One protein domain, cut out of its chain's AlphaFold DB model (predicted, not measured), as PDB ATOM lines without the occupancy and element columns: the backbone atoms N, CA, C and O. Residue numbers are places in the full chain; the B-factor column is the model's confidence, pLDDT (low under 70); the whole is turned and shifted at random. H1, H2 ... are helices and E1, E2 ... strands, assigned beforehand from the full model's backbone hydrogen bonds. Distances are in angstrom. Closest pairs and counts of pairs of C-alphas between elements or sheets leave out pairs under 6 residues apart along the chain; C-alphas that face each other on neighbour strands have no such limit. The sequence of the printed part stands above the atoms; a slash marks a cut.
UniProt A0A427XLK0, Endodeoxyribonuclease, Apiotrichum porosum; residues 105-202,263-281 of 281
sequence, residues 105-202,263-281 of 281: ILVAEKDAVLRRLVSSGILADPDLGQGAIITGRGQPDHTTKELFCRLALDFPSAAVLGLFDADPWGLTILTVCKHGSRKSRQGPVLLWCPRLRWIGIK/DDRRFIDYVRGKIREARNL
ATOM      1  N   ILE A 105      -7.977 -21.237  51.919       90.38
ATOM      2  CA  ILE A 105      -9.411 -21.528  51.933       90.38
ATOM      3  C   ILE A 105      -9.728 -22.273  50.639       90.38
ATOM      4  O   ILE A 105      -9.587 -21.715  49.553       90.38
ATOM      5  N   LEU A 106     -10.160 -23.526  50.747       92.38
ATOM      6  CA  LEU A 106     -10.481 -24.398  49.624       92.38
ATOM      7  C   LEU A 106     -11.999 -24.581  49.497       92.38
ATOM      8  O   LEU A 106     -12.633 -25.246  50.311       92.38
ATOM      9  N   VAL A 107     -12.590 -24.013  48.451       91.25
ATOM     10  CA  VAL A 107     -14.001 -24.182  48.100       91.25
ATOM     11  C   VAL A 107     -14.118 -25.356  47.129       91.25
ATOM     12  O   VAL A 107     -13.735 -25.241  45.967       91.25
ATOM     13  N   ALA A 108     -14.629 -26.489  47.605       89.25
ATOM     14  CA  ALA A 108     -14.875 -27.688  46.810       89.25
ATOM     15  C   ALA A 108     -16.337 -27.744  46.347       89.25
ATOM     16  O   ALA A 108     -17.259 -27.591  47.151       89.25
ATOM     17  N   GLU A 109     -16.572 -28.025  45.069       88.44
ATOM     18  CA  GLU A 109     -17.926 -28.084  44.509       88.44
ATOM     19  C   GLU A 109     -18.822 -29.096  45.238       88.44
ATOM     20  O   GLU A 109     -19.923 -28.757  45.674       88.44
ATOM     21  N   LYS A 110     -18.335 -30.328  45.412       83.25
ATOM     22  CA  LYS A 110     -19.141 -31.483  45.830       83.25
ATOM     23  C   LYS A 110     -18.766 -32.024  47.208       83.25
ATOM     24  O   LYS A 110     -17.595 -32.121  47.572       83.25
ATOM     25  N   ASP A 111     -19.778 -32.527  47.912       78.62
ATOM     26  CA  ASP A 111     -19.647 -33.144  49.239       78.62
ATOM     27  C   ASP A 111     -18.731 -34.384  49.232       78.62
ATOM     28  O   ASP A 111     -17.913 -34.564  50.127       78.62
ATOM     29  N   ALA A 112     -18.803 -35.211  48.182       81.06
ATOM     30  CA  ALA A 112     -17.934 -36.382  48.029       81.06
ATOM     31  C   ALA A 112     -16.446 -36.000  47.921       81.06
ATOM     32  O   ALA A 112     -15.586 -36.682  48.477       81.06
ATOM     33  N   VAL A 113     -16.144 -34.881  47.254       84.94
ATOM     34  CA  VAL A 113     -14.783 -34.344  47.120       84.94
ATOM     35  C   VAL A 113     -14.286 -33.812  48.467       84.94
ATOM     36  O   VAL A 113     -13.175 -34.148  48.874       84.94
ATOM     37  N   LEU A 114     -15.128 -33.074  49.205       83.38
ATOM     38  CA  LEU A 114     -14.835 -32.647  50.578       83.38
ATOM     39  C   LEU A 114     -14.500 -33.846  51.482       83.38
ATOM     40  O   LEU A 114     -13.479 -33.823  52.166       83.38
ATOM     41  N   ARG A 115     -15.317 -34.909  51.457       80.06
ATOM     42  CA  ARG A 115     -15.085 -36.116  52.271       80.06
ATOM     43  C   ARG A 115     -13.742 -36.777  51.951       80.06
ATOM     44  O   ARG A 115     -12.994 -37.046  52.882       80.06
ATOM     45  N   ARG A 116     -13.400 -36.973  50.668       84.81
ATOM     46  CA  ARG A 116     -12.093 -37.530  50.243       84.81
ATOM     47  C   ARG A 116     -10.923 -36.701  50.783       84.81
ATOM     48  O   ARG A 116      -9.995 -37.248  51.374       84.81
ATOM     49  N   LEU A 117     -10.999 -35.376  50.642       83.75
ATOM     50  CA  LEU A 117      -9.977 -34.451  51.142       83.75
ATOM     51  C   LEU A 117      -9.797 -34.564  52.661       83.75
ATOM     52  O   LEU A 117      -8.679 -34.765  53.129       83.75
ATOM     53  N   VAL A 118     -10.886 -34.508  53.430       79.81
ATOM     54  CA  VAL A 118     -10.849 -34.612  54.898       79.81
ATOM     55  C   VAL A 118     -10.320 -35.979  55.346       79.81
ATOM     56  O   VAL A 118      -9.417 -36.039  56.176       79.81
ATOM     57  N   SER A 119     -10.805 -37.074  54.752       80.81
ATOM     58  CA  SER A 119     -10.360 -38.440  55.066       80.81
ATOM     59  C   SER A 119      -8.881 -38.693  54.754       80.81
ATOM     60  O   SER A 119      -8.274 -39.556  55.381       80.81
ATOM     61  N   SER A 120      -8.281 -37.935  53.831       82.62
ATOM     62  CA  SER A 120      -6.845 -38.019  53.529       82.62
ATOM     63  C   SER A 120      -5.929 -37.348  54.564       82.62
ATOM     64  O   SER A 120      -4.707 -37.454  54.455       82.62
ATOM     65  N   GLY A 121      -6.499 -36.629  55.540       78.94
ATOM     66  CA  GLY A 121      -5.743 -35.864  56.530       78.94
ATOM     67  C   GLY A 121      -5.120 -34.573  55.989       78.94
ATOM     68  O   GLY A 121      -4.240 -34.025  56.640       78.94
ATOM     69  N   ILE A 122      -5.562 -34.062  54.828       83.31
ATOM     70  CA  ILE A 122      -4.950 -32.890  54.168       83.31
ATOM     71  C   ILE A 122      -4.913 -31.630  55.053       83.31
ATOM     72  O   ILE A 122      -3.999 -30.828  54.929       83.31
ATOM     73  N   LEU A 123      -5.870 -31.469  55.974       79.56
ATOM     74  CA  LEU A 123      -5.913 -30.356  56.936       79.56
ATOM     75  C   LEU A 123      -4.888 -30.468  58.076       79.56
ATOM     76  O   LEU A 123      -4.604 -29.476  58.736       79.56
ATOM     77  N   ALA A 124      -4.343 -31.663  58.312       76.44
ATOM     78  CA  ALA A 124      -3.316 -31.926  59.318       76.44
ATOM     79  C   ALA A 124      -1.898 -31.990  58.710       76.44
ATOM     80  O   ALA A 124      -0.951 -32.365  59.397       76.44
ATOM     81  N   ASP A 125      -1.753 -31.664  57.422       80.12
ATOM     82  CA  ASP A 125      -0.490 -31.701  56.688       80.12
ATOM     83  C   ASP A 125       0.325 -30.418  56.968       80.12
ATOM     84  O   ASP A 125      -0.044 -29.340  56.489       80.12
ATOM     85  N   PRO A 126       1.425 -30.485  57.747       78.19
ATOM     86  CA  PRO A 126       2.140 -29.291  58.195       78.19
ATOM     87  C   PRO A 126       2.790 -28.515  57.041       78.19
ATOM     88  O   PRO A 126       2.978 -27.304  57.156       78.19
ATOM     89  N   ASP A 127       3.074 -29.167  55.909       88.38
ATOM     90  CA  ASP A 127       3.639 -28.507  54.728       88.38
ATOM     91  C   ASP A 127       2.614 -27.603  54.017       88.38
ATOM     92  O   ASP A 127       2.987 -26.739  53.219       88.38
ATOM     93  N   LEU A 128       1.315 -27.809  54.262       84.38
ATOM     94  CA  LEU A 128       0.234 -27.027  53.655       84.38
ATOM     95  C   LEU A 128      -0.186 -25.821  54.498       84.38
ATOM     96  O   LEU A 128      -0.822 -24.917  53.960       84.38
ATOM     97  N   GLY A 129       0.211 -25.765  55.771       82.50
ATOM     98  CA  GLY A 129      -0.240 -24.733  56.705       82.50
ATOM     99  C   GLY A 129      -1.689 -24.932  57.161       82.50
ATOM    100  O   GLY A 129      -2.283 -25.993  56.980       82.50
ATOM    101  N   GLN A 130      -2.266 -23.907  57.784       82.00
ATOM    102  CA  GLN A 130      -3.609 -23.964  58.364       82.00
ATOM    103  C   GLN A 130      -4.679 -23.771  57.283       82.00
ATOM    104  O   GLN A 130      -4.832 -22.690  56.713       82.00
ATOM    105  N   GLY A 131      -5.421 -24.839  56.988       82.06
ATOM    106  CA  GLY A 131      -6.440 -24.859  55.943       82.06
ATOM    107  C   GLY A 131      -7.875 -24.732  56.450       82.06
ATOM    108  O   GLY A 131      -8.227 -25.227  57.517       82.06
ATOM    109  N   ALA A 132      -8.743 -24.174  55.610       81.12
ATOM    110  CA  ALA A 132     -10.193 -24.337  55.696       81.12
ATOM    111  C   ALA A 132     -10.712 -25.000  54.409       81.12
ATOM    112  O   ALA A 132     -10.279 -24.629  53.318       81.12
ATOM    113  N   ILE A 133     -11.655 -25.948  54.504       81.88
ATOM    114  CA  ILE A 133     -12.333 -26.529  53.328       81.88
ATOM    115  C   ILE A 133     -13.845 -26.351  53.467       81.88
ATOM    116  O   ILE A 133     -14.421 -26.665  54.502       81.88
ATOM    117  N   ILE A 134     -14.490 -25.848  52.419       81.31
ATOM    118  CA  ILE A 134     -15.915 -25.497  52.382       81.31
ATOM    119  C   ILE A 134     -16.537 -26.178  51.162       81.31
ATOM    120  O   ILE A 134     -15.886 -26.275  50.124       81.31
ATOM    121  N   THR A 135     -17.798 -26.612  51.240       80.06
ATOM    122  CA  THR A 135     -18.541 -27.080  50.058       80.06
ATOM    123  C   THR A 135     -19.929 -26.464  49.948       80.06
ATOM    124  O   THR A 135     -20.571 -26.176  50.954       80.06
ATOM    125  N   GLY A 136     -20.384 -26.275  48.707       70.00
ATOM    126  CA  GLY A 136     -21.759 -25.893  48.374       70.00
ATOM    127  C   GLY A 136     -22.669 -27.065  48.001       70.00
ATOM    128  O   GLY A 136     -23.850 -26.838  47.759       70.00
ATOM    129  N   ARG A 137     -22.133 -28.294  47.920       73.81
ATOM    130  CA  ARG A 137     -22.824 -29.483  47.376       73.81
ATOM    131  C   ARG A 137     -23.411 -29.245  45.968       73.81
ATOM    132  O   ARG A 137     -24.535 -29.644  45.677       73.81
ATOM    133  N   GLY A 138     -22.641 -28.586  45.107       76.12
ATOM    134  CA  GLY A 138     -23.063 -28.026  43.825       76.12
ATOM    135  C   GLY A 138     -23.080 -26.498  43.886       76.12
ATOM    136  O   GLY A 138     -22.170 -25.885  44.442       76.12
ATOM    137  N   GLN A 139     -24.117 -25.874  43.321       77.12
ATOM    138  CA  GLN A 139     -24.319 -24.420  43.360       77.12
ATOM    139  C   GLN A 139     -24.521 -23.943  44.815       77.12
ATOM    140  O   GLN A 139     -25.584 -24.207  45.376       77.12
ATOM    141  N   PRO A 140     -23.575 -23.193  45.419       74.25
ATOM    142  CA  PRO A 140     -23.674 -22.835  46.828       74.25
ATOM    143  C   PRO A 140     -24.814 -21.847  47.071       74.25
ATOM    144  O   PRO A 140     -25.077 -20.953  46.249       74.25
ATOM    145  N   ASP A 141     -25.471 -21.993  48.218       75.81
ATOM    146  CA  ASP A 141     -26.549 -21.111  48.647       75.81
ATOM    147  C   ASP A 141     -26.022 -19.737  49.117       75.81
ATOM    148  O   ASP A 141     -24.836 -19.408  48.993       75.81
ATOM    149  N   HIS A 142     -26.923 -18.885  49.613       74.25
ATOM    150  CA  HIS A 142     -26.545 -17.571  50.134       74.25
ATOM    151  C   HIS A 142     -25.644 -17.652  51.372       74.25
ATOM    152  O   HIS A 142     -24.726 -16.846  51.490       74.25
ATOM    153  N   THR A 143     -25.890 -18.602  52.272       72.50
ATOM    154  CA  THR A 143     -25.174 -18.754  53.544       72.50
ATOM    155  C   THR A 143     -23.758 -19.274  53.307       72.50
ATOM    156  O   THR A 143     -22.807 -18.706  53.831       72.50
ATOM    157  N   THR A 144     -23.587 -20.287  52.451       73.12
ATOM    158  CA  THR A 144     -22.274 -20.802  52.041       73.12
ATOM    159  C   THR A 144     -21.450 -19.719  51.349       73.12
ATOM    160  O   THR A 144     -20.264 -19.569  51.645       73.12
ATOM    161  N   LYS A 145     -22.070 -18.932  50.451       79.38
ATOM    162  CA  LYS A 145     -21.409 -17.801  49.779       79.38
ATOM    163  C   LYS A 145     -20.950 -16.741  50.769       79.38
ATOM    164  O   LYS A 145     -19.793 -16.334  50.729       79.38
ATOM    165  N   GLU A 146     -21.837 -16.331  51.666       79.12
ATOM    166  CA  GLU A 146     -21.542 -15.356  52.713       79.12
ATOM    167  C   GLU A 146     -20.414 -15.847  53.642       79.12
ATOM    168  O   GLU A 146     -19.491 -15.088  53.927       79.12
ATOM    169  N   LEU A 147     -20.424 -17.127  54.036       76.12
ATOM    170  CA  LEU A 147     -19.397 -17.752  54.875       76.12
ATOM    171  C   LEU A 147     -18.000 -17.696  54.241       76.12
ATOM    172  O   LEU A 147     -17.080 -17.161  54.861       76.12
ATOM    173  N   PHE A 148     -17.820 -18.204  53.015       81.19
ATOM    174  CA  PHE A 148     -16.482 -18.204  52.404       81.19
ATOM    175  C   PHE A 148     -16.003 -16.786  52.061       81.19
ATOM    176  O   PHE A 148     -14.803 -16.518  52.111       81.19
ATOM    177  N   CYS A 149     -16.922 -15.861  51.760       86.25
ATOM    178  CA  CYS A 149     -16.578 -14.458  51.540       86.25
ATOM    179  C   CYS A 149     -16.117 -13.771  52.831       86.25
ATOM    180  O   CYS A 149     -15.114 -13.065  52.795       86.25
ATOM    181  N   ARG A 150     -16.789 -14.008  53.969       82.25
ATOM    182  CA  ARG A 150     -16.347 -13.517  55.287       82.25
ATOM    183  C   ARG A 150     -14.984 -14.097  55.673       82.25
ATOM    184  O   ARG A 150     -14.090 -13.334  56.002       82.25
ATOM    185  N   LEU A 151     -14.776 -15.409  55.518       79.69
ATOM    186  CA  LEU A 151     -13.466 -16.039  55.754       79.69
ATOM    187  C   LEU A 151     -12.360 -15.423  54.886       79.69
ATOM    188  O   LEU A 151     -11.267 -15.160  55.374       79.69
ATOM    189  N   ALA A 152     -12.635 -15.150  53.609       89.44
ATOM    190  CA  ALA A 152     -11.667 -14.493  52.738       89.44
ATOM    191  C   ALA A 152     -11.381 -13.034  53.145       89.44
ATOM    192  O   ALA A 152     -10.267 -12.563  52.924       89.44
ATOM    193  N   LEU A 153     -12.349 -12.308  53.714       88.88
ATOM    194  CA  LEU A 153     -12.134 -10.956  54.246       88.88
ATOM    195  C   LEU A 153     -11.289 -10.977  55.524       88.88
ATOM    196  O   LEU A 153     -10.309 -10.238  55.603       88.88
ATOM    197  N   ASP A 154     -11.644 -11.840  56.475       81.44
ATOM    198  CA  ASP A 154     -10.999 -11.924  57.790       81.44
ATOM    199  C   ASP A 154      -9.576 -12.505  57.691       81.44
ATOM    200  O   ASP A 154      -8.694 -12.130  58.462       81.44
ATOM    201  N   PHE A 155      -9.315 -13.339  56.676       84.12
ATOM    202  CA  PHE A 155      -7.986 -13.854  56.336       84.12
ATOM    203  C   PHE A 155      -7.491 -13.280  54.987       84.12
ATOM    204  O   PHE A 155      -7.509 -13.960  53.950       84.12
ATOM    205  N   PRO A 156      -7.024 -12.012  54.953       92.50
ATOM    206  CA  PRO A 156      -6.633 -11.332  53.715       92.50
ATOM    207  C   PRO A 156      -5.404 -11.952  53.035       92.50
ATOM    208  O   PRO A 156      -5.297 -11.886  51.812       92.50
ATOM    209  N   SER A 157      -4.522 -12.597  53.804       91.81
ATOM    210  CA  SER A 157      -3.338 -13.306  53.297       91.81
ATOM    211  C   SER A 157      -3.634 -14.726  52.798       91.81
ATOM    212  O   SER A 157      -2.789 -15.315  52.132       91.81
ATOM    213  N   ALA A 158      -4.809 -15.292  53.102       90.25
ATOM    214  CA  ALA A 158      -5.122 -16.671  52.738       90.25
ATOM    215  C   ALA A 158      -5.262 -16.847  51.218       90.25
ATOM    216  O   ALA A 158      -5.940 -16.066  50.534       90.25
ATOM    217  N   ALA A 159      -4.704 -17.932  50.688       95.88
ATOM    218  CA  ALA A 159      -4.942 -18.350  49.315       95.88
ATOM    219  C   ALA A 159      -6.393 -18.853  49.163       95.88
ATOM    220  O   ALA A 159      -6.762 -19.867  49.751       95.88
ATOM    221  N   VAL A 160      -7.226 -18.167  48.370       95.81
ATOM    222  CA  VAL A 160      -8.628 -18.570  48.128       95.81
ATOM    223  C   VAL A 160      -8.705 -19.415  46.855       95.81
ATOM    224  O   VAL A 160      -8.453 -18.922  45.755       95.81
ATOM    225  N   LEU A 161      -9.027 -20.697  47.004       97.00
ATOM    226  CA  LEU A 161      -8.880 -21.728  45.976       97.00
ATOM    227  C   LEU A 161     -10.215 -22.409  45.685       97.00
ATOM    228  O   LEU A 161     -10.976 -22.723  46.593       97.00
ATOM    229  N   GLY A 162     -10.493 -22.639  44.408       95.38
ATOM    230  CA  GLY A 162     -11.703 -23.278  43.912       95.38
ATOM    231  C   GLY A 162     -11.390 -24.609  43.251       95.38
ATOM    232  O   GLY A 162     -10.664 -24.633  42.254       95.38
ATOM    233  N   LEU A 163     -11.957 -25.686  43.787       95.81
ATOM    234  CA  LEU A 163     -11.877 -27.039  43.252       95.81
ATOM    235  C   LEU A 163     -13.254 -27.422  42.687       95.81
ATOM    236  O   LEU A 163     -14.156 -27.829  43.423       95.81
ATOM    237  N   PHE A 164     -13.402 -27.218  41.381       95.25
ATOM    238  CA  PHE A 164     -14.640 -27.349  40.609       95.25
ATOM    239  C   PHE A 164     -14.400 -28.254  39.406       95.25
ATOM    240  O   PHE A 164     -13.294 -28.268  38.859       95.25
ATOM    241  N   ASP A 165     -15.425 -28.985  38.979       95.06
ATOM    242  CA  ASP A 165     -15.314 -29.854  37.811       95.06
ATOM    243  C   ASP A 165     -15.019 -29.037  36.541       95.06
ATOM    244  O   ASP A 165     -15.492 -27.907  36.369       95.06
ATOM    245  N   ALA A 166     -14.244 -29.619  35.621       95.69
ATOM    246  CA  ALA A 166     -13.981 -29.030  34.311       95.69
ATOM    247  C   ALA A 166     -15.168 -29.306  33.379       95.69
ATOM    248  O   ALA A 166     -15.048 -29.969  32.348       95.69
ATOM    249  N   ASP A 167     -16.340 -28.823  33.767       96.75
ATOM    250  CA  ASP A 167     -17.573 -28.935  33.005       96.75
ATOM    251  C   ASP A 167     -18.323 -27.581  32.965       96.75
ATOM    252  O   ASP A 167     -17.937 -26.621  33.646       96.75
ATOM    253  N   PRO A 168     -19.376 -27.447  32.136       97.31
ATOM    254  CA  PRO A 168     -20.083 -26.178  31.973       97.31
ATOM    255  C   PRO A 168     -20.752 -25.673  33.262       97.31
ATOM    256  O   PRO A 168     -20.929 -24.464  33.434       97.31
ATOM    257  N   TRP A 169     -21.142 -26.571  34.166       95.69
ATOM    258  CA  TRP A 169     -21.783 -26.245  35.437       95.69
ATOM    259  C   TRP A 169     -20.748 -25.882  36.498       95.69
ATOM    260  O   TRP A 169     -20.897 -24.823  37.109       95.69
ATOM    261  N   GLY A 170     -19.671 -26.658  36.645       95.62
ATOM    262  CA  GLY A 170     -18.553 -26.351  37.545       95.62
ATOM    263  C   GLY A 170     -17.958 -24.966  37.269       95.62
ATOM    264  O   GLY A 170     -17.849 -24.132  38.174       95.62
ATOM    265  N   LEU A 171     -17.715 -24.635  35.993       96.19
ATOM    266  CA  LEU A 171     -17.261 -23.294  35.596       96.19
ATOM    267  C   LEU A 171     -18.323 -22.196  35.772       96.19
ATOM    268  O   LEU A 171     -17.976 -21.039  36.033       96.19
ATOM    269  N   THR A 172     -19.615 -22.525  35.685       95.62
ATOM    270  CA  THR A 172     -20.696 -21.576  36.007       95.62
ATOM    271  C   THR A 172     -20.712 -21.264  37.506       95.62
ATOM    272  O   THR A 172     -20.805 -20.094  37.887       95.62
ATOM    273  N   ILE A 173     -20.569 -22.284  38.359       93.62
ATOM    274  CA  ILE A 173     -20.497 -22.138  39.817       93.62
ATOM    275  C   ILE A 173     -19.274 -21.294  40.195       93.62
ATOM    276  O   ILE A 173     -19.426 -20.294  40.902       93.62
ATOM    277  N   LEU A 174     -18.091 -21.635  39.667       95.50
ATOM    278  CA  LEU A 174     -16.852 -20.869  39.825       95.50
ATOM    279  C   LEU A 174     -17.053 -19.393  39.458       95.50
ATOM    280  O   LEU A 174     -16.750 -18.512  40.263       95.50
ATOM    281  N   THR A 175     -17.599 -19.117  38.271       94.50
ATOM    282  CA  THR A 175     -17.819 -17.750  37.768       94.50
ATOM    283  C   THR A 175     -18.744 -16.960  38.694       94.50
ATOM    284  O   THR A 175     -18.458 -15.810  39.029       94.50
ATOM    285  N   VAL A 176     -19.827 -17.576  39.180       92.44
ATOM    286  CA  VAL A 176     -20.744 -16.945  40.141       92.44
ATOM    287  C   VAL A 176     -20.071 -16.712  41.498       92.44
ATOM    288  O   VAL A 176     -20.314 -15.672  42.109       92.44
ATOM    289  N   CYS A 177     -19.225 -17.628  41.968       92.88
ATOM    290  CA  CYS A 177     -18.520 -17.498  43.247       92.88
ATOM    291  C   CYS A 177     -17.371 -16.480  43.195       92.88
ATOM    292  O   CYS A 177     -17.129 -15.799  44.189       92.88
ATOM    293  N   LYS A 178     -16.687 -16.336  42.056       95.12
ATOM    294  CA  LYS A 178     -15.592 -15.378  41.875       95.12
ATOM    295  C   LYS A 178     -16.106 -13.969  41.585       95.12
ATOM    296  O   LYS A 178     -15.737 -13.013  42.261       95.12
ATOM    297  N   HIS A 179     -16.999 -13.848  40.605       93.25
ATOM    298  CA  HIS A 179     -17.405 -12.563  40.029       93.25
ATOM    299  C   HIS A 179     -18.793 -12.094  40.459       93.25
ATOM    300  O   HIS A 179     -19.160 -10.951  40.185       93.25
ATOM    301  N   GLY A 180     -19.592 -12.950  41.093       90.88
ATOM    302  CA  GLY A 180     -20.956 -12.630  41.498       90.88
ATOM    303  C   GLY A 180     -21.955 -12.609  40.339       90.88
ATOM    304  O   GLY A 180     -21.661 -12.235  39.205       90.88
ATOM    305  N   SER A 181     -23.197 -12.968  40.654       85.50
ATOM    306  CA  SER A 181     -24.346 -12.769  39.769       85.50
ATOM    307  C   SER A 181     -24.747 -11.288  39.674       85.50
ATOM    308  O   SER A 181     -24.496 -10.503  40.590       85.50
ATOM    309  N   ARG A 182     -25.495 -10.918  38.624       81.19
ATOM    310  CA  ARG A 182     -26.071  -9.564  38.476       81.19
ATOM    311  C   ARG A 182     -26.891  -9.119  39.698       81.19
ATOM    312  O   ARG A 182     -26.843  -7.946  40.046       81.19
ATOM    313  N   LYS A 183     -27.608 -10.045  40.351       77.56
ATOM    314  CA  LYS A 183     -28.385  -9.769  41.573       77.56
ATOM    315  C   LYS A 183     -27.484  -9.568  42.791       77.56
ATOM    316  O   LYS A 183     -27.670  -8.608  43.527       77.56
ATOM    317  N   SER A 184     -26.504 -10.450  43.002       77.56
ATOM    318  CA  SER A 184     -25.626 -10.365  44.176       77.56
ATOM    319  C   SER A 184     -24.748  -9.115  44.150       77.56
ATOM    320  O   SER A 184     -24.632  -8.471  45.183       77.56
ATOM    321  N   ARG A 185     -24.239  -8.697  42.979       80.56
ATOM    322  CA  ARG A 185     -23.465  -7.445  42.817       80.56
ATOM    323  C   ARG A 185     -24.210  -6.170  43.245       80.56
ATOM    324  O   ARG A 185     -23.575  -5.137  43.410       80.56
ATOM    325  N   GLN A 186     -25.536  -6.226  43.376       76.75
ATOM    326  CA  GLN A 186     -26.393  -5.108  43.791       76.75
ATOM    327  C   GLN A 186     -26.926  -5.262  45.227       76.75
ATOM    328  O   GLN A 186     -27.662  -4.400  45.701       76.75
ATOM    329  N   GLY A 187     -26.608  -6.369  45.906       73.81
ATOM    330  CA  GLY A 187     -27.063  -6.645  47.265       73.81
ATOM    331  C   GLY A 187     -26.152  -6.026  48.336       73.81
ATOM    332  O   GLY A 187     -24.973  -5.799  48.076       73.81
ATOM    333  N   PRO A 188     -26.663  -5.809  49.562       69.00
ATOM    334  CA  PRO A 188     -25.866  -5.308  50.686       69.00
ATOM    335  C   PRO A 188     -24.944  -6.374  51.312       69.00
ATOM    336  O   PRO A 188     -24.130  -6.047  52.168       69.00
ATOM    337  N   VAL A 189     -25.082  -7.647  50.919       73.94
ATOM    338  CA  VAL A 189     -24.300  -8.780  51.440       73.94
ATOM    339  C   VAL A 189     -23.268  -9.208  50.399       73.94
ATOM    340  O   VAL A 189     -23.620  -9.436  49.238       73.94
ATOM    341  N   LEU A 190     -22.009  -9.370  50.817       80.81
ATOM    342  CA  LEU A 190     -20.955  -9.917  49.964       80.81
ATOM    343  C   LEU A 190     -21.179 -11.421  49.747       80.81
ATOM    344  O   LEU A 190     -21.253 -12.198  50.697       80.81
ATOM    345  N   LEU A 191     -21.308 -11.820  48.481       86.50
ATOM    346  CA  LEU A 191     -21.672 -13.185  48.066       86.50
ATOM    347  C   LEU A 191     -20.781 -13.707  46.921       86.50
ATOM    348  O   LEU A 191     -21.173 -14.624  46.196       86.50
ATOM    349  N   TRP A 192     -19.631 -13.066  46.707       93.31
ATOM    350  CA  TRP A 192     -18.605 -13.449  45.741       93.31
ATOM    351  C   TRP A 192     -17.227 -12.964  46.209       93.31
ATOM    352  O   TRP A 192     -17.125 -11.958  46.910       93.31
ATOM    353  N   CYS A 193     -16.165 -13.657  45.800       94.50
ATOM    354  CA  CYS A 193     -14.789 -13.325  46.155       94.50
ATOM    355  C   CYS A 193     -13.900 -13.284  44.901       94.50
ATOM    356  O   CYS A 193     -13.508 -14.342  44.404       94.50
ATOM    357  N   PRO A 194     -13.500 -12.094  44.410       94.31
ATOM    358  CA  PRO A 194     -12.630 -11.973  43.236       94.31
ATOM    359  C   PRO A 194     -11.258 -12.656  43.381       94.31
ATOM    360  O   PRO A 194     -10.640 -12.998  42.376       94.31
ATOM    361  N   ARG A 195     -10.799 -12.896  44.623       95.19
ATOM    362  CA  ARG A 195      -9.571 -13.649  44.951       95.19
ATOM    363  C   ARG A 195      -9.671 -15.159  44.691       95.19
ATOM    364  O   ARG A 195      -8.644 -15.826  44.741       95.19
ATOM    365  N   LEU A 196     -10.865 -15.704  44.433       96.38
ATOM    366  CA  LEU A 196     -11.060 -17.130  44.163       96.38
ATOM    367  C   LEU A 196     -10.328 -17.545  42.875       96.38
ATOM    368  O   LEU A 196     -10.725 -17.162  41.774       96.38
ATOM    369  N   ARG A 197      -9.275 -18.358  43.010       96.06
ATOM    370  CA  ARG A 197      -8.519 -18.946  41.892       96.06
ATOM    371  C   ARG A 197      -8.986 -20.372  41.624       96.06
ATOM    372  O   ARG A 197      -9.041 -21.179  42.548       96.06
ATOM    373  N   TRP A 198      -9.278 -20.718  40.371       96.94
ATOM    374  CA  TRP A 198      -9.598 -22.101  40.005       96.94
ATOM    375  C   TRP A 198      -8.323 -22.937  39.930       96.94
ATOM    376  O   TRP A 198      -7.493 -22.768  39.029       96.94
ATOM    377  N   ILE A 199      -8.178 -23.849  40.890       95.44
ATOM    378  CA  ILE A 199      -7.061 -24.795  40.932       95.44
ATOM    379  C   ILE A 199      -7.333 -26.063  40.125       95.44
ATOM    380  O   ILE A 199      -6.422 -26.865  39.976       95.44
ATOM    381  N   GLY A 200      -8.541 -26.201  39.573       91.31
ATOM    382  CA  GLY A 200      -8.948 -27.299  38.709       91.31
ATOM    383  C   GLY A 200     -10.099 -28.129  39.285       91.31
ATOM    384  O   GLY A 200     -10.805 -27.659  40.174       91.31
ATOM    385  N   ILE A 201     -10.327 -29.350  38.796       91.69
ATOM    386  CA  ILE A 201      -9.478 -30.040  37.803       91.69
ATOM    387  C   ILE A 201      -9.488 -29.321  36.447       91.69
ATOM    388  O   ILE A 201     -10.448 -28.633  36.137       91.69
ATOM    389  N   LYS A 202      -8.415 -29.424  35.658       94.56
ATOM    390  CA  LYS A 202      -8.287 -28.768  34.339       94.56
ATOM    391  C   LYS A 202      -8.029 -29.805  33.253       94.56
ATOM    392  O   LYS A 202      -7.307 -30.769  33.513       94.56
ATOM    393  N   ASP A 263      -7.170 -45.776  44.627       75.62
ATOM    394  CA  ASP A 263      -6.123 -45.076  45.359       75.62
ATOM    395  C   ASP A 263      -6.337 -43.560  45.193       75.62
ATOM    396  O   ASP A 263      -6.143 -43.003  44.107       75.62
ATOM    397  N   ASP A 264      -6.733 -42.899  46.283       82.31
ATOM    398  CA  ASP A 264      -6.945 -41.451  46.339       82.31
ATOM    399  C   ASP A 264      -5.635 -40.648  46.276       82.31
ATOM    400  O   ASP A 264      -5.685 -39.454  45.978       82.31
ATOM    401  N   ARG A 265      -4.458 -41.260  46.515       88.56
ATOM    402  CA  ARG A 265      -3.166 -40.545  46.621       88.56
ATOM    403  C   ARG A 265      -2.938 -39.570  45.481       88.56
ATOM    404  O   ARG A 265      -2.636 -38.412  45.725       88.56
ATOM    405  N   ARG A 266      -3.171 -40.000  44.242       89.88
ATOM    406  CA  ARG A 266      -2.962 -39.168  43.051       89.88
ATOM    407  C   ARG A 266      -3.836 -37.905  43.037       89.88
ATOM    408  O   ARG A 266      -3.380 -36.858  42.587       89.88
ATOM    409  N   PHE A 267      -5.073 -37.994  43.525       92.19
ATOM    410  CA  PHE A 267      -5.965 -36.842  43.665       92.19
ATOM    411  C   PHE A 267      -5.516 -35.923  44.807       92.19
ATOM    412  O   PHE A 267      -5.456 -34.705  44.639       92.19
ATOM    413  N   ILE A 268      -5.147 -36.496  45.953       93.62
ATOM    414  CA  ILE A 268      -4.693 -35.721  47.112       93.62
ATOM    415  C   ILE A 268      -3.357 -35.028  46.826       93.62
ATOM    416  O   ILE A 268      -3.202 -33.856  47.154       93.62
ATOM    417  N   ASP A 269      -2.418 -35.692  46.154       93.56
ATOM    418  CA  ASP A 269      -1.115 -35.135  45.783       93.56
ATOM    419  C   ASP A 269      -1.245 -34.025  44.730       93.56
ATOM    420  O   ASP A 269      -0.524 -33.027  44.793       93.56
ATOM    421  N   TYR A 270      -2.223 -34.133  43.823       94.00
ATOM    422  CA  TYR A 270      -2.618 -33.035  42.939       94.00
ATOM    423  C   TYR A 270      -3.092 -31.811  43.741       94.00
ATOM    424  O   TYR A 270      -2.564 -30.712  43.553       94.00
ATOM    425  N   VAL A 271      -4.023 -31.987  44.688       95.44
ATOM    426  CA  VAL A 271      -4.540 -30.873  45.505       95.44
ATOM    427  C   VAL A 271      -3.462 -30.302  46.440       95.44
ATOM    428  O   VAL A 271      -3.348 -29.081  46.546       95.44
ATOM    429  N   ARG A 272      -2.598 -31.138  47.034       95.69
ATOM    430  CA  ARG A 272      -1.393 -30.714  47.776       95.69
ATOM    431  C   ARG A 272      -0.484 -29.835  46.928       95.69
ATOM    432  O   ARG A 272      -0.069 -28.772  47.379       95.69
ATOM    433  N   GLY A 273      -0.177 -30.278  45.706       95.44
ATOM    434  CA  GLY A 273       0.636 -29.526  44.755       95.44
ATOM    435  C   GLY A 273       0.045 -28.144  44.490       95.44
ATOM    436  O   GLY A 273       0.753 -27.147  44.610       95.44
ATOM    437  N   LYS A 274      -1.269 -28.076  44.244       96.12
ATOM    438  CA  LYS A 274      -1.991 -26.817  44.025       96.12
ATOM    439  C   LYS A 274      -2.044 -25.899  45.243       96.12
ATOM    440  O   LYS A 274      -1.899 -24.694  45.074       96.12
ATOM    441  N   ILE A 275      -2.203 -26.429  46.456       95.25
ATOM    442  CA  ILE A 275      -2.156 -25.619  47.687       95.25
ATOM    443  C   ILE A 275      -0.744 -25.055  47.908       95.25
ATOM    444  O   ILE A 275      -0.602 -23.865  48.181       95.25
ATOM    445  N   ARG A 276       0.307 -25.870  47.733       95.38
ATOM    446  CA  ARG A 276       1.710 -25.425  47.859       95.38
ATOM    447  C   ARG A 276       2.075 -24.372  46.807       95.38
ATOM    448  O   ARG A 276       2.634 -23.342  47.161       95.38
ATOM    449  N   GLU A 277       1.718 -24.599  45.541       94.12
ATOM    450  CA  GLU A 277       1.865 -23.621  44.450       94.12
ATOM    451  C   GLU A 277       1.166 -22.301  44.808       94.12
ATOM    452  O   GLU A 277       1.766 -21.233  44.733       94.12
ATOM    453  N   ALA A 278      -0.078 -22.377  45.283       93.12
ATOM    454  CA  ALA A 278      -0.892 -21.215  45.602       93.12
ATOM    455  C   ALA A 278      -0.436 -20.394  46.822       93.12
ATOM    456  O   ALA A 278      -0.779 -19.213  46.874       93.12
ATOM    457  N   ARG A 279       0.270 -20.999  47.789       86.75
ATOM    458  CA  ARG A 279       0.830 -20.324  48.982       86.75
ATOM    459  C   ARG A 279       2.198 -19.678  48.742       86.75
ATOM    460  O   ARG A 279       2.599 -18.819  49.517       86.75
ATOM    461  N   ASN A 280       2.903 -20.088  47.689       80.19
ATOM    462  CA  ASN A 280       4.221 -19.561  47.317       80.19
ATOM    463  C   ASN A 280       4.140 -18.389  46.308       80.19
ATOM    464  O   ASN A 280       5.156 -18.037  45.706       80.19
ATOM    465  N   LEU A 281       2.939 -17.831  46.104       56.06
ATOM    466  CA  LEU A 281       2.586 -16.756  45.164       56.06
ATOM    467  C   LEU A 281       1.937 -15.583  45.907       56.06
ATOM    468  O   LEU A 281       2.403 -14.445  45.691       56.06
TER     469      LEU A 281
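AT A GLANCE: This is residues 105 to 202 and 263 to 281 of the 281 residues of the protein "Endodeoxyribonuclease" of Apiotrichum porosum (UniProt A0A427XLK0). A twisted sheet of four short parallel strands forms the core, with two helices packed on each face: H2 and H3 cover one face, H1 and H4 the other. Each helix runs along the strands, and a long loop, residues 180 to 196, and the start of the last segment at Asp 263 reach to opposite ends of the longest axis. The printed part has 117 residues with four named helices and four named strands, alternating as E1 H1 E2 H2 E3 H3 E4 H4; the sheet's order is E2 E1 E3 E4, and the class is mixed, helices and strands. The whole is compact, with a radius of gyration of the C-alphas of 13.7 A and spans of 43 by 29 by 22 A.

IN THESE COORDINATES: The inner strands are E1, residues 105 to 108, starting at C-alpha 105 (-9.411, -21.528, 51.933), and E3, residues 159 to 163, 12.7 A long. The edge strands are E2, residues 131 to 135, 13.6 A long, and E4, residues 197 to 200. H1 spans residues 111 to 119, 12.2 A; H2 residues 142 to 154, 18.2 A; H3 residues 168 to 179, 16.0 A. H4, residues 265 to 279, is 20.7 A long and ends at C-alpha 279 (0.830, -20.324, 48.982).

HOW THE PARTS SIT: E1 and E3 are parallel at 8 degrees, with N 107 and O 161 2.8 A apart, within hydrogen-bond range. E2 and E1 are parallel at 29 degrees, with N 106 and O 132 at 2.8 A; E3 and E4 at 37 degrees, with N 199 and O 162 at 2.9 A. Helices on both faces make three layers. H2, at a height over the sheet of 9.8 A, has its closest C-alphas to E1 at Ala 152 and Ile 105, 7.4 A. H3 has a height of 9.9 A; the C-alphas of Leu 174 and Gly 162 in E3 are 7.0 A apart. On the opposite face, H4 has a height of 8.7 A and lies over E3, with the C-alphas of Arg 279 and Ala 159 6.1 A apart. H1, at 9.1 A, comes closest to E2 with the C-alphas of Asp 111 and Thr 135, 6.2 A. H1 and H4 are close but not clearly touching, about perpendicular at 87 degrees, closest at the C-alphas of Leu 117 and Ile 268, 6.8 A. E1, H1, E2 and E3, H3, E4 are strand-helix-strand units, two parallel neighbour strands with a helix between; E2, H2, E3 is a split one, with E1 between its strands. The three crossovers are right-handed. In H1, H2, H3 and H4 every O i to N i+4 pair is within hydrogen-bond range.

THE WHOLE: The C-alphas farthest apart, of Gln 186 and Asp 263, are 44.8 A apart. Residues 203 to 262 are not printed, and C-alphas 202 and 263 are 19.8 A apart across the cut. The links H1 to E2 and H3 to E4 are long. Mean pLDDT of the printed part is 86.4; residues 188 and 281 are under 70.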